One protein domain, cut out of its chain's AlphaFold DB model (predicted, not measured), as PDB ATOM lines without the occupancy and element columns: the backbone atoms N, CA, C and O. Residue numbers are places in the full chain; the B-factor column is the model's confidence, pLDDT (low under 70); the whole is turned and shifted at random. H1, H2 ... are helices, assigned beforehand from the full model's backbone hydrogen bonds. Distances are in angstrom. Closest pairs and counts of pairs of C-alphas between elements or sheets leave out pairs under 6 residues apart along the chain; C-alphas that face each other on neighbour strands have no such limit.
ATOM      1  N   TYR A  12     134.186 101.911 130.881       81.94
ATOM      2  CA  TYR A  12     132.901 101.238 130.736       81.94
ATOM      3  C   TYR A  12     132.460 100.611 132.063       81.94
ATOM      4  O   TYR A  12     131.363 100.906 132.534       81.94
ATOM      5  N   LYS A  13     133.343  99.847 132.727       81.44
ATOM      6  CA  LYS A  13     133.075  99.243 134.045       81.44
ATOM      7  C   LYS A  13     132.679 100.263 135.094       81.44
ATOM      8  O   LYS A  13     131.717 100.047 135.825       81.44
ATOM      9  N   LYS A  14     133.390 101.386 135.151       85.19
ATOM     10  CA  LYS A  14     133.078 102.446 136.108       85.19
ATOM     11  C   LYS A  14     131.713 103.074 135.819       85.19
ATOM     12  O   LYS A  14     130.910 103.198 136.739       85.19
ATOM     13  N   LEU A  15     131.432 103.397 134.557       83.31
ATOM     14  CA  LEU A  15     130.163 103.989 134.126       83.31
ATOM     15  C   LEU A  15     128.963 103.111 134.486       83.31
ATOM     16  O   LEU A  15     128.039 103.592 135.139       83.31
ATOM     17  N   TRP A  16     128.992 101.820 134.150       81.56
ATOM     18  CA  TRP A  16     127.859 100.947 134.462       81.56
ATOM     19  C   TRP A  16     127.795 100.515 135.931       81.56
ATOM     20  O   TRP A  16     126.710 100.233 136.434       81.56
ATOM     21  N   SER A  17     128.918 100.506 136.662       79.31
ATOM     22  CA  SER A  17     128.890 100.268 138.115       79.31
ATOM     23  C   SER A  17     128.210 101.407 138.876       79.31
ATOM     24  O   SER A  17     127.543 101.159 139.875       79.31
ATOM     25  N   LEU A  18     128.343 102.641 138.379       83.56
ATOM     26  CA  LEU A  18     127.682 103.818 138.941       83.56
ATOM     27  C   LEU A  18     126.223 103.914 138.481       83.56
ATOM     28  O   LEU A  18     125.353 104.296 139.256       83.56
ATOM     29  N   ILE A  19     125.949 103.553 137.225       75.06
ATOM     30  CA  ILE A  19     124.636 103.693 136.595       75.06
ATOM     31  C   ILE A  19     124.047 102.304 136.348       75.06
ATOM     32  O   ILE A  19     124.331 101.660 135.337       75.06
ATOM     33  N   GLY A  20     123.204 101.858 137.282       70.94
ATOM     34  CA  GLY A  20     122.413 100.631 137.166       70.94
ATOM     35  C   GLY A  20     123.059  99.364 137.737       70.94
ATOM     36  O   GLY A  20     122.402  98.325 137.758       70.94
ATOM     37  N   GLY A  21     124.311  99.427 138.209       81.12
ATOM     38  CA  GLY A  21     124.980  98.351 138.961       81.12
ATOM     39  C   GLY A  21     125.279  97.078 138.159       81.12
ATOM     40  O   GLY A  21     125.737  96.086 138.724       81.12
ATOM     41  N   ARG A  22     125.022  97.088 136.848       81.56
ATOM     42  CA  ARG A  22     125.205  95.963 135.923       81.56
ATOM     43  C   ARG A  22     125.530  96.478 134.517       81.56
ATOM     44  O   ARG A  22     125.121  97.596 134.196       81.56
ATOM     45  N   PRO A  23     126.224  95.699 133.667       85.12
ATOM     46  CA  PRO A  23     126.551  96.120 132.308       85.12
ATOM     47  C   PRO A  23     125.316  96.592 131.533       85.12
ATOM     48  O   PRO A  23     124.263  95.950 131.562       85.12
ATOM     49  N   TRP A  24     125.443  97.719 130.833       83.62
ATOM     50  CA  TRP A  24     124.319  98.377 130.158       83.62
ATOM     51  C   TRP A  24     123.680  97.531 129.059       83.62
ATOM     52  O   TRP A  24     122.485  97.669 128.809       83.62
ATOM     53  N   THR A  25     124.436  96.608 128.464       83.56
ATOM     54  CA  THR A  25     123.912  95.598 127.536       83.56
ATOM     55  C   THR A  25     122.783  94.784 128.169       83.56
ATOM     56  O   THR A  25     121.726  94.636 127.562       83.56
ATOM     57  N   TYR A  26     122.945  94.342 129.420       82.56
ATOM     58  CA  TYR A  26     121.901  93.617 130.147       82.56
ATOM     59  C   TYR A  26     120.731  94.518 130.531       82.56
ATOM     60  O   TYR A  26     119.583  94.103 130.411       82.56
ATOM     61  N   ILE A  27     120.999  95.764 130.940       84.31
ATOM     62  CA  ILE A  27     119.934  96.730 131.250       84.31
ATOM     63  C   ILE A  27     119.043  96.952 130.027       84.31
ATOM     64  O   ILE A  27     117.820  96.872 130.131       84.31
ATOM     65  N   ARG A  28     119.657  97.213 128.869       85.31
ATOM     66  CA  ARG A  28     118.941  97.486 127.623       85.31
ATOM     67  C   ARG A  28     118.190  96.255 127.120       85.31
ATOM     68  O   ARG A  28     117.048  96.395 126.691       85.31
ATOM     69  N   ARG A  29     118.791  95.070 127.221       86.12
ATOM     70  CA  ARG A  29     118.159  93.797 126.853       86.12
ATOM     71  C   ARG A  29     116.946  93.478 127.725       86.12
ATOM     72  O   ARG A  29     115.890  93.144 127.205       86.12
ATOM     73  N   ASP A  30     117.053  93.641 129.041       85.50
ATOM     74  CA  ASP A  30     115.910  93.430 129.936       85.50
ATOM     75  C   ASP A  30     114.799  94.453 129.685       85.50
ATOM     76  O   ASP A  30     113.621  94.107 129.725       85.50
ATOM     77  N   PHE A  31     115.161  95.710 129.407       85.94
ATOM     78  CA  PHE A  31     114.189  96.730 129.016       85.94
ATOM     79  C   PHE A  31     113.455  96.333 127.733       85.94
ATOM     80  O   PHE A  31     112.238  96.479 127.664       85.94
ATOM     81  N   TRP A  32     114.182  95.805 126.745       86.19
ATOM     82  CA  TRP A  32     113.610  95.337 125.488       86.19
ATOM     83  C   TRP A  32     112.510  94.292 125.715       86.19
ATOM     84  O   TRP A  32     111.374  94.518 125.313       86.19
ATOM     85  N   HIS A  33     112.819  93.227 126.462       84.56
ATOM     86  CA  HIS A  33     111.896  92.115 126.756       84.56
ATOM     87  C   HIS A  33     110.816  92.420 127.792       84.56
ATOM     88  O   HIS A  33     109.863  91.656 127.952       84.56
ATOM     89  N   ARG A  34     110.979  93.487 128.578       87.69
ATOM     90  CA  ARG A  34     109.958  93.937 129.533       87.69
ATOM     91  C   ARG A  34     108.962  94.895 128.888       87.69
ATOM     92  O   ARG A  34     107.801  94.915 129.284       87.69
ATOM     93  N   PHE A  35     109.419  95.692 127.927       88.56
ATOM     94  CA  PHE A  35     108.649  96.763 127.304       88.56
ATOM     95  C   PHE A  35     108.683  96.651 125.778       88.56
ATOM     96  O   PHE A  35     108.979  97.617 125.076       88.56
ATOM     97  N   GLU A  36     108.367  95.472 125.245       86.25
ATOM     98  CA  GLU A  36     108.383  95.203 123.800       86.25
ATOM     99  C   GLU A  36     107.509  96.202 123.028       86.25
ATOM    100  O   GLU A  36     107.961  96.802 122.052       86.25
ATOM    101  N   LEU A  37     106.309  96.494 123.546       88.88
ATOM    102  CA  LEU A  37     105.405  97.499 122.977       88.88
ATOM    103  C   LEU A  37     106.020  98.899 122.916       88.88
ATOM    104  O   LEU A  37     105.818  99.599 121.930       88.88
ATOM    105  N   VAL A  38     106.800  99.312 123.921       90.00
ATOM    106  CA  VAL A  38     107.461 100.629 123.904       90.00
ATOM    107  C   VAL A  38     108.459 100.702 122.755       90.00
ATOM    108  O   VAL A  38     108.568 101.735 122.098       90.00
ATOM    109  N   ASN A  39     109.159  99.605 122.474       86.75
ATOM    110  CA  ASN A  39     110.080  99.560 121.349       86.75
ATOM    111  C   ASN A  39     109.338  99.601 120.011       86.75
ATOM    112  O   ASN A  39     109.730 100.370 119.138       86.75
ATOM    113  N   ILE A  40     108.238  98.859 119.862       88.50
ATOM    114  CA  ILE A  40     107.397  98.913 118.655       88.50
ATOM    115  C   ILE A  40     106.871 100.337 118.432       88.50
ATOM    116  O   ILE A  40     107.048 100.893 117.351       88.50
ATOM    117  N   VAL A  41     106.297 100.961 119.466       94.69
ATOM    118  CA  VAL A  41     105.806 102.346 119.406       94.69
ATOM    119  C   VAL A  41     106.931 103.311 119.041       94.69
ATOM    120  O   VAL A  41     106.719 104.200 118.218       94.69
ATOM    121  N   PHE A  42     108.134 103.124 119.588       90.62
ATOM    122  CA  PHE A  42     109.303 103.921 119.222       90.62
ATOM    123  C   PHE A  42     109.627 103.801 117.726       90.62
ATOM    124  O   PHE A  42     109.750 104.824 117.058       90.62
ATOM    125  N   PHE A  43     109.695 102.588 117.168       90.31
ATOM    126  CA  PHE A  43     109.985 102.391 115.742       90.31
ATOM    127  C   PHE A  43     108.901 102.952 114.825       90.31
ATOM    128  O   PHE A  43     109.222 103.621 113.841       90.31
ATOM    129  N   VAL A  44     107.630 102.742 115.170       95.44
ATOM    130  CA  VAL A  44     106.498 103.324 114.433       95.44
ATOM    131  C   VAL A  44     106.578 104.848 114.461       95.44
ATOM    132  O   VAL A  44     106.446 105.487 113.419       95.44
ATOM    133  N   SER A  45     106.865 105.433 115.625       96.06
ATOM    134  CA  SER A  45     107.004 106.885 115.776       96.06
ATOM    135  C   SER A  45     108.163 107.423 114.937       96.06
ATOM    136  O   SER A  45     107.989 108.406 114.221       96.06
ATOM    137  N   VAL A  46     109.325 106.761 114.957       93.19
ATOM    138  CA  VAL A  46     110.477 107.133 114.119       93.19
ATOM    139  C   VAL A  46     110.102 107.104 112.636       93.19
ATOM    140  O   VAL A  46     110.415 108.057 111.922       93.19
ATOM    141  N   GLY A  47     109.395 106.069 112.172       93.56
ATOM    142  CA  GLY A  47     108.915 105.984 110.790       93.56
ATOM    143  C   GLY A  47     107.930 107.101 110.434       93.56
ATOM    144  O   GLY A  47     108.105 107.783 109.425       93.56
ATOM    145  N   PHE A  48     106.941 107.345 111.296       97.31
ATOM    146  CA  PHE A  48     105.935 108.392 111.116       97.31
ATOM    147  C   PHE A  48     106.562 109.790 111.022       97.31
ATOM    148  O   PHE A  48     106.318 110.517 110.058       97.31
ATOM    149  N   PHE A  49     107.432 110.150 111.971       96.44
ATOM    150  CA  PHE A  49     108.127 111.437 111.941       96.44
ATOM    151  C   PHE A  49     109.091 111.540 110.758       96.44
ATOM    152  O   PHE A  49     109.181 112.601 110.144       96.44
ATOM    153  N   SER A  50     109.753 110.447 110.370       92.38
ATOM    154  CA  SER A  50     110.574 110.436 109.152       92.38
ATOM    155  C   SER A  50     109.738 110.732 107.901       92.38
ATOM    156  O   SER A  50     110.205 111.438 107.011       92.38
ATOM    157  N   GLY A  51     108.489 110.261 107.848       93.12
ATOM    158  CA  GLY A  51     107.533 110.608 106.794       93.12
ATOM    159  C   GLY A  51     107.140 112.087 106.810       93.12
ATOM    160  O   GLY A  51     107.208 112.749 105.777       93.12
ATOM    161  N   ILE A  52     106.806 112.637 107.984       96.75
ATOM    162  CA  ILE A  52     106.473 114.068 108.137       96.75
ATOM    163  C   ILE A  52     107.631 114.961 107.675       96.75
ATOM    164  O   ILE A  52     107.423 115.949 106.974       96.75
ATOM    165  N   PHE A  53     108.862 114.614 108.050       95.56
ATOM    166  CA  PHE A  53     110.052 115.408 107.746       95.56
ATOM    167  C   PHE A  53     110.762 114.983 106.455       95.56
ATOM    168  O   PHE A  53     111.876 115.447 106.200       95.56
ATOM    169  N   TYR A  54     110.126 114.155 105.621       93.00
ATOM    170  CA  TYR A  54     110.750 113.514 104.460       93.00
ATOM    171  C   TYR A  54     111.504 114.495 103.555       93.00
ATOM    172  O   TYR A  54     112.668 114.270 103.231       93.00
ATOM    173  N   GLY A  55     110.893 115.635 103.216       93.56
ATOM    174  CA  GLY A  55     111.528 116.644 102.362       93.56
ATOM    175  C   GLY A  55     112.801 117.253 102.965       93.56
ATOM    176  O   GLY A  55     113.778 117.471 102.251       93.56
ATOM    177  N   ASN A  56     112.827 117.488 104.280       94.69
ATOM    178  CA  ASN A  56     114.015 118.002 104.971       94.69
ATOM    179  C   ASN A  56     115.095 116.924 105.101       94.69
ATOM    180  O   ASN A  56     116.276 117.219 104.926       94.69
ATOM    181  N   ILE A  57     114.686 115.677 105.347       93.06
ATOM    182  CA  ILE A  57     115.592 114.529 105.400       93.06
ATOM    183  C   ILE A  57     116.260 114.329 104.041       93.06
ATOM    184  O   ILE A  57     117.476 114.200 103.999       93.06
ATOM    185  N   LEU A  58     115.512 114.383 102.935       94.25
ATOM    186  CA  LEU A  58     116.086 114.286 101.591       94.25
ATOM    187  C   LEU A  58     117.053 115.432 101.291       94.25
ATOM    188  O   LEU A  58     118.148 115.189 100.792       94.25
ATOM    189  N   LYS A  59     116.681 116.676 101.617       95.94
ATOM    190  CA  LYS A  59     117.577 117.830 101.439       95.94
ATOM    191  C   LYS A  59     118.892 117.637 102.191       95.94
ATOM    192  O   LYS A  59     119.953 117.866 101.620       95.94
ATOM    193  N   TRP A  60     118.833 117.187 103.443       95.00
ATOM    194  CA  TRP A  60     120.029 116.874 104.221       95.00
ATOM    195  C   TRP A  60     120.815 115.711 103.600       95.00
ATOM    196  O   TRP A  60     122.016 115.842 103.365       95.00
ATOM    197  N   LEU A  61     120.134 114.625 103.238       94.06
ATOM    198  CA  LEU A  61     120.723 113.421 102.655       94.06
ATOM    199  C   LEU A  61     121.517 113.720 101.375       94.06
ATOM    200  O   LEU A  61     122.601 113.181 101.196       94.06
ATOM    201  N   PHE A  62     121.011 114.608 100.518       94.62
ATOM    202  CA  PHE A  62     121.672 114.984  99.263       94.62
ATOM    203  C   PHE A  62     122.572 116.220  99.371       94.62
ATOM    204  O   PHE A  62     123.239 116.568  98.401       94.62
ATOM    205  N   SER A  63     122.648 116.872 100.536       95.75
ATOM    206  CA  SER A  63     123.538 118.028 100.732       95.75
ATOM    207  C   SER A  63     125.029 117.663 100.773       95.75
ATOM    208  O   SER A  63     125.879 118.532 100.606       95.75
ATOM    209  N   SER A  64     125.364 116.388 100.997       96.00
ATOM    210  CA  SER A  64     126.737 115.879 100.955       96.00
ATOM    211  C   SER A  64     126.743 114.384 100.681       96.00
ATOM    212  O   SER A  64     125.916 113.647 101.216       96.00
ATOM    213  N   THR A  65     127.736 113.916  99.928       93.81
ATOM    214  CA  THR A  65     127.946 112.497  99.601       93.81
ATOM    215  C   THR A  65     128.160 111.613 100.838       93.81
ATOM    216  O   THR A  65     127.937 110.408 100.781       93.81
ATOM    217  N   TRP A  66     128.558 112.192 101.977       95.44
ATOM    218  CA  TRP A  66     128.774 111.448 103.223       95.44
ATOM    219  C   TRP A  66     127.488 111.172 104.011       95.44
ATOM    220  O   TRP A  66     127.437 110.196 104.759       95.44
ATOM    221  N   HIS A  67     126.439 111.987 103.855       94.12
ATOM    222  CA  HIS A  67     125.204 111.817 104.627       94.12
ATOM    223  C   HIS A  67     124.496 110.480 104.360       94.12
ATOM    224  O   HIS A  67     124.092 109.843 105.334       94.12
ATOM    225  N   PRO A  68     124.403 109.975 103.112       93.56
ATOM    226  CA  PRO A  68     123.857 108.644 102.856       93.56
ATOM    227  C   PRO A  68     124.666 107.535 103.527       93.56
ATOM    228  O   PRO A  68     124.086 106.606 104.082       93.56
ATOM    229  N   ILE A  69     125.995 107.655 103.543       95.19
ATOM    230  CA  ILE A  69     126.883 106.675 104.182       95.19
ATOM    231  C   ILE A  69     126.645 106.658 105.695       95.19
ATOM    232  O   ILE A  69     126.477 105.588 106.279       95.19
ATOM    233  N   LEU A  70     126.571 107.834 106.327       94.88
ATOM    234  CA  LEU A  70     126.271 107.963 107.755       94.88
ATOM    235  C   LEU A  70     124.885 107.417 108.100       94.88
ATOM    236  O   LEU A  70     124.731 106.739 109.114       94.88
ATOM    237  N   LEU A  71     123.892 107.684 107.253       93.12
ATOM    238  CA  LEU A  71     122.532 107.193 107.429       93.12
ATOM    239  C   LEU A  71     122.492 105.659 107.373       93.12
ATOM    240  O   LEU A  71     121.957 105.029 108.283       93.12
ATOM    241  N   VAL A  72     123.111 105.050 106.357       93.62
ATOM    242  CA  VAL A  72     123.200 103.587 106.221       93.62
ATOM    243  C   VAL A  72     123.963 102.969 107.390       93.62
ATOM    244  O   VAL A  72     123.478 102.011 107.988       93.62
ATOM    245  N   ALA A  73     125.117 103.525 107.767       95.00
ATOM    246  CA  ALA A  73     125.902 103.035 108.900       95.00
ATOM    247  C   ALA A  73     125.124 103.137 110.223       95.00
ATOM    248  O   ALA A  73     125.141 102.205 111.027       95.00
ATOM    249  N   GLY A  74     124.400 104.241 110.426       93.94
ATOM    250  CA  GLY A  74     123.536 104.451 111.583       93.94
ATOM    251  C   GLY A  74     122.400 103.432 111.645       93.94
ATOM    252  O   GLY A  74     122.228 102.774 112.672       93.94
ATOM    253  N   PHE A  75     121.669 103.239 110.542       93.25
ATOM    254  CA  PHE A  75     120.607 102.232 110.467       93.25
ATOM    255  C   PHE A  75     121.138 100.814 110.666       93.25
ATOM    256  O   PHE A  75     120.530 100.046 111.409       93.25
ATOM    257  N   TYR A  76     122.281 100.481 110.065       93.88
ATOM    258  CA  TYR A  76     122.924  99.183 110.243       93.88
ATOM    259  C   TYR A  76     123.291  98.938 111.709       93.88
ATOM    260  O   TYR A  76     122.921  97.913 112.275       93.88
ATOM    261  N   LEU A  77     123.956  99.896 112.361       93.94
ATOM    262  CA  LEU A  77     124.371  99.770 113.758       93.94
ATOM    263  C   LEU A  77     123.169  99.664 114.705       93.94
ATOM    264  O   LEU A  77     123.158  98.805 115.586       93.94
ATOM    265  N   ILE A  78     122.135 100.485 114.501       90.88
ATOM    266  CA  ILE A  78     120.890 100.400 115.275       90.88
ATOM    267  C   ILE A  78     120.222  99.041 115.043       90.88
ATOM    268  O   ILE A  78     119.839  98.389 116.011       90.88
ATOM    269  N   GLY A  79     120.116  98.590 113.793       89.56
ATOM    270  CA  GLY A  79     119.519  97.303 113.440       89.56
ATOM    271  C   GLY A  79     120.246  96.123 114.084       89.56
ATOM    272  O   GLY A  79     119.607  95.289 114.718       89.56
ATOM    273  N   VAL A  80     121.579  96.093 114.006       90.19
ATOM    274  CA  VAL A  80     122.409  95.052 114.635       90.19
ATOM    275  C   VAL A  80     122.246  95.056 116.153       90.19
ATOM    276  O   VAL A  80     122.029  93.998 116.741       90.19
ATOM    277  N   LEU A  81     122.299  96.224 116.801       89.00
ATOM    278  CA  LEU A  81     122.119  96.321 118.253       89.00
ATOM    279  C   LEU A  81     120.729  95.850 118.685       89.00
ATOM    280  O   LEU A  81     120.599  95.100 119.649       89.00
ATOM    281  N   GLN A  82     119.688  96.262 117.966       87.00
ATOM    282  CA  GLN A  82     118.311  95.907 118.303       87.00
ATOM    283  C   GLN A  82     118.041  94.429 118.033       87.00
ATOM    284  O   GLN A  82     117.445  93.769 118.877       87.00
ATOM    285  N   GLY A  83     118.555  93.878 116.931       86.00
ATOM    286  CA  GLY A  83     118.512  92.443 116.654       86.00
ATOM    287  C   GLY A  83     119.238  91.628 117.726       86.00
ATOM    288  O   GLY A  83     118.697  90.640 118.217       86.00
ATOM    289  N   HIS A  84     120.415  92.085 118.160       86.75
ATOM    290  CA  HIS A  84     121.165  91.462 119.251       86.75
ATOM    291  C   HIS A  84     120.380  91.465 120.574       86.75
ATOM    292  O   HIS A  84     120.376  90.467 121.295       86.75
ATOM    293  N   PHE A  85     119.678  92.556 120.897       86.06
ATOM    294  CA  PHE A  85     118.836  92.613 122.096       86.06
ATOM    295  C   PHE A  85     117.544  91.800 121.964       86.06
ATOM    296  O   PHE A  85     117.138  91.179 122.944       86.06
ATOM    297  N   PHE A  86     116.945  91.758 120.773       84.31
ATOM    298  CA  PHE A  86     115.742  90.982 120.475       84.31
ATOM    299  C   PHE A  86     115.986  89.476 120.612       84.31
ATOM    300  O   PHE A  86     115.215  88.789 121.274       84.31
ATOM    301  N   TRP A  87     117.087  88.972 120.050       79.81
ATOM    302  CA  TRP A  87     117.456  87.553 120.127       79.81
ATOM    303  C   TRP A  87     118.153  87.153 121.432       79.81
ATOM    304  O   TRP A  87     118.301  85.967 121.720       79.81
ATOM    305  N   GLY A  88     118.603  88.117 122.237       74.38
ATOM    306  CA  GLY A  88     119.220  87.829 123.527       74.38
ATOM    307  C   GLY A  88     118.189  87.378 124.568       74.38
ATOM    308  O   GLY A  88     117.092  87.910 124.621       74.38
TER     309      GLY A  88
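This is residues 12 to 88 of the 98 residues of an uncharacterized protein of marine sediment metagenome (UniProt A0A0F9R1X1). Four helices make a loose, hollow frame: the long helices H3 and H5 are its two long sides, H4 joins them at one end, and H2 closes the other end, where the last part of H5 comes back to it. Short H1 sits at the beginning of H2, outside the frame. The printed part has 77 residues with five named helices, H1 to H5 in order, and no named strand: the class is all helix. The whole is loose, with a radius of gyration of the C-alphas of 16.0 A, and elongated, spanning 43 by 28 by 21 A.

Find C-alpha 12 at (132.901, 101.238, 130.736); from there H1 runs over residues 12 to 18, 10.1 A. H2, residues 24 to 34, covers 15.0 A. Look next at C-alpha 36 at (108.383, 95.203, 123.800), where H3 begins; it runs 24.6 A to residue 52. H4, residues 54 to 62, is 12.2 A long. H5, residues 66 to 87, runs 31.4 A to C-alpha 87 at (117.456, 87.553, 120.127).

H1 and H2 are close but not clearly touching, with the closest C-alphas, Trp 16 and Trp 24, 6.1 A apart. H2 and H3 are about perpendicular at 85 degrees, close but not clearly touching at Trp 32 and Asn 39, whose C-alphas are 6.9 A apart. H3 and H4 are also close but not clearly touching: the closest C-alphas, Ser 50 and Ile 57, are 7.5 A apart. H4 and H5 touch only at the corner, where the C-alphas of Leu 61 and His 67 come closest at 5.2 A. H5 touches H2 with residues 85 to 86 alone; the closest C-alphas, Arg 29 and Phe 85, are 4.9 A apart. H3 and H5 are apart. In H1, H2, H3, H4 and H5 every O i to N i+4 pair is within hydrogen-bond range.

The C-alphas farthest apart, Gly 21 and Phe 62, are 43.2 A from each other. The printed part has no cut, and its four links are tight. No printed residue is under 70 in pLDDT.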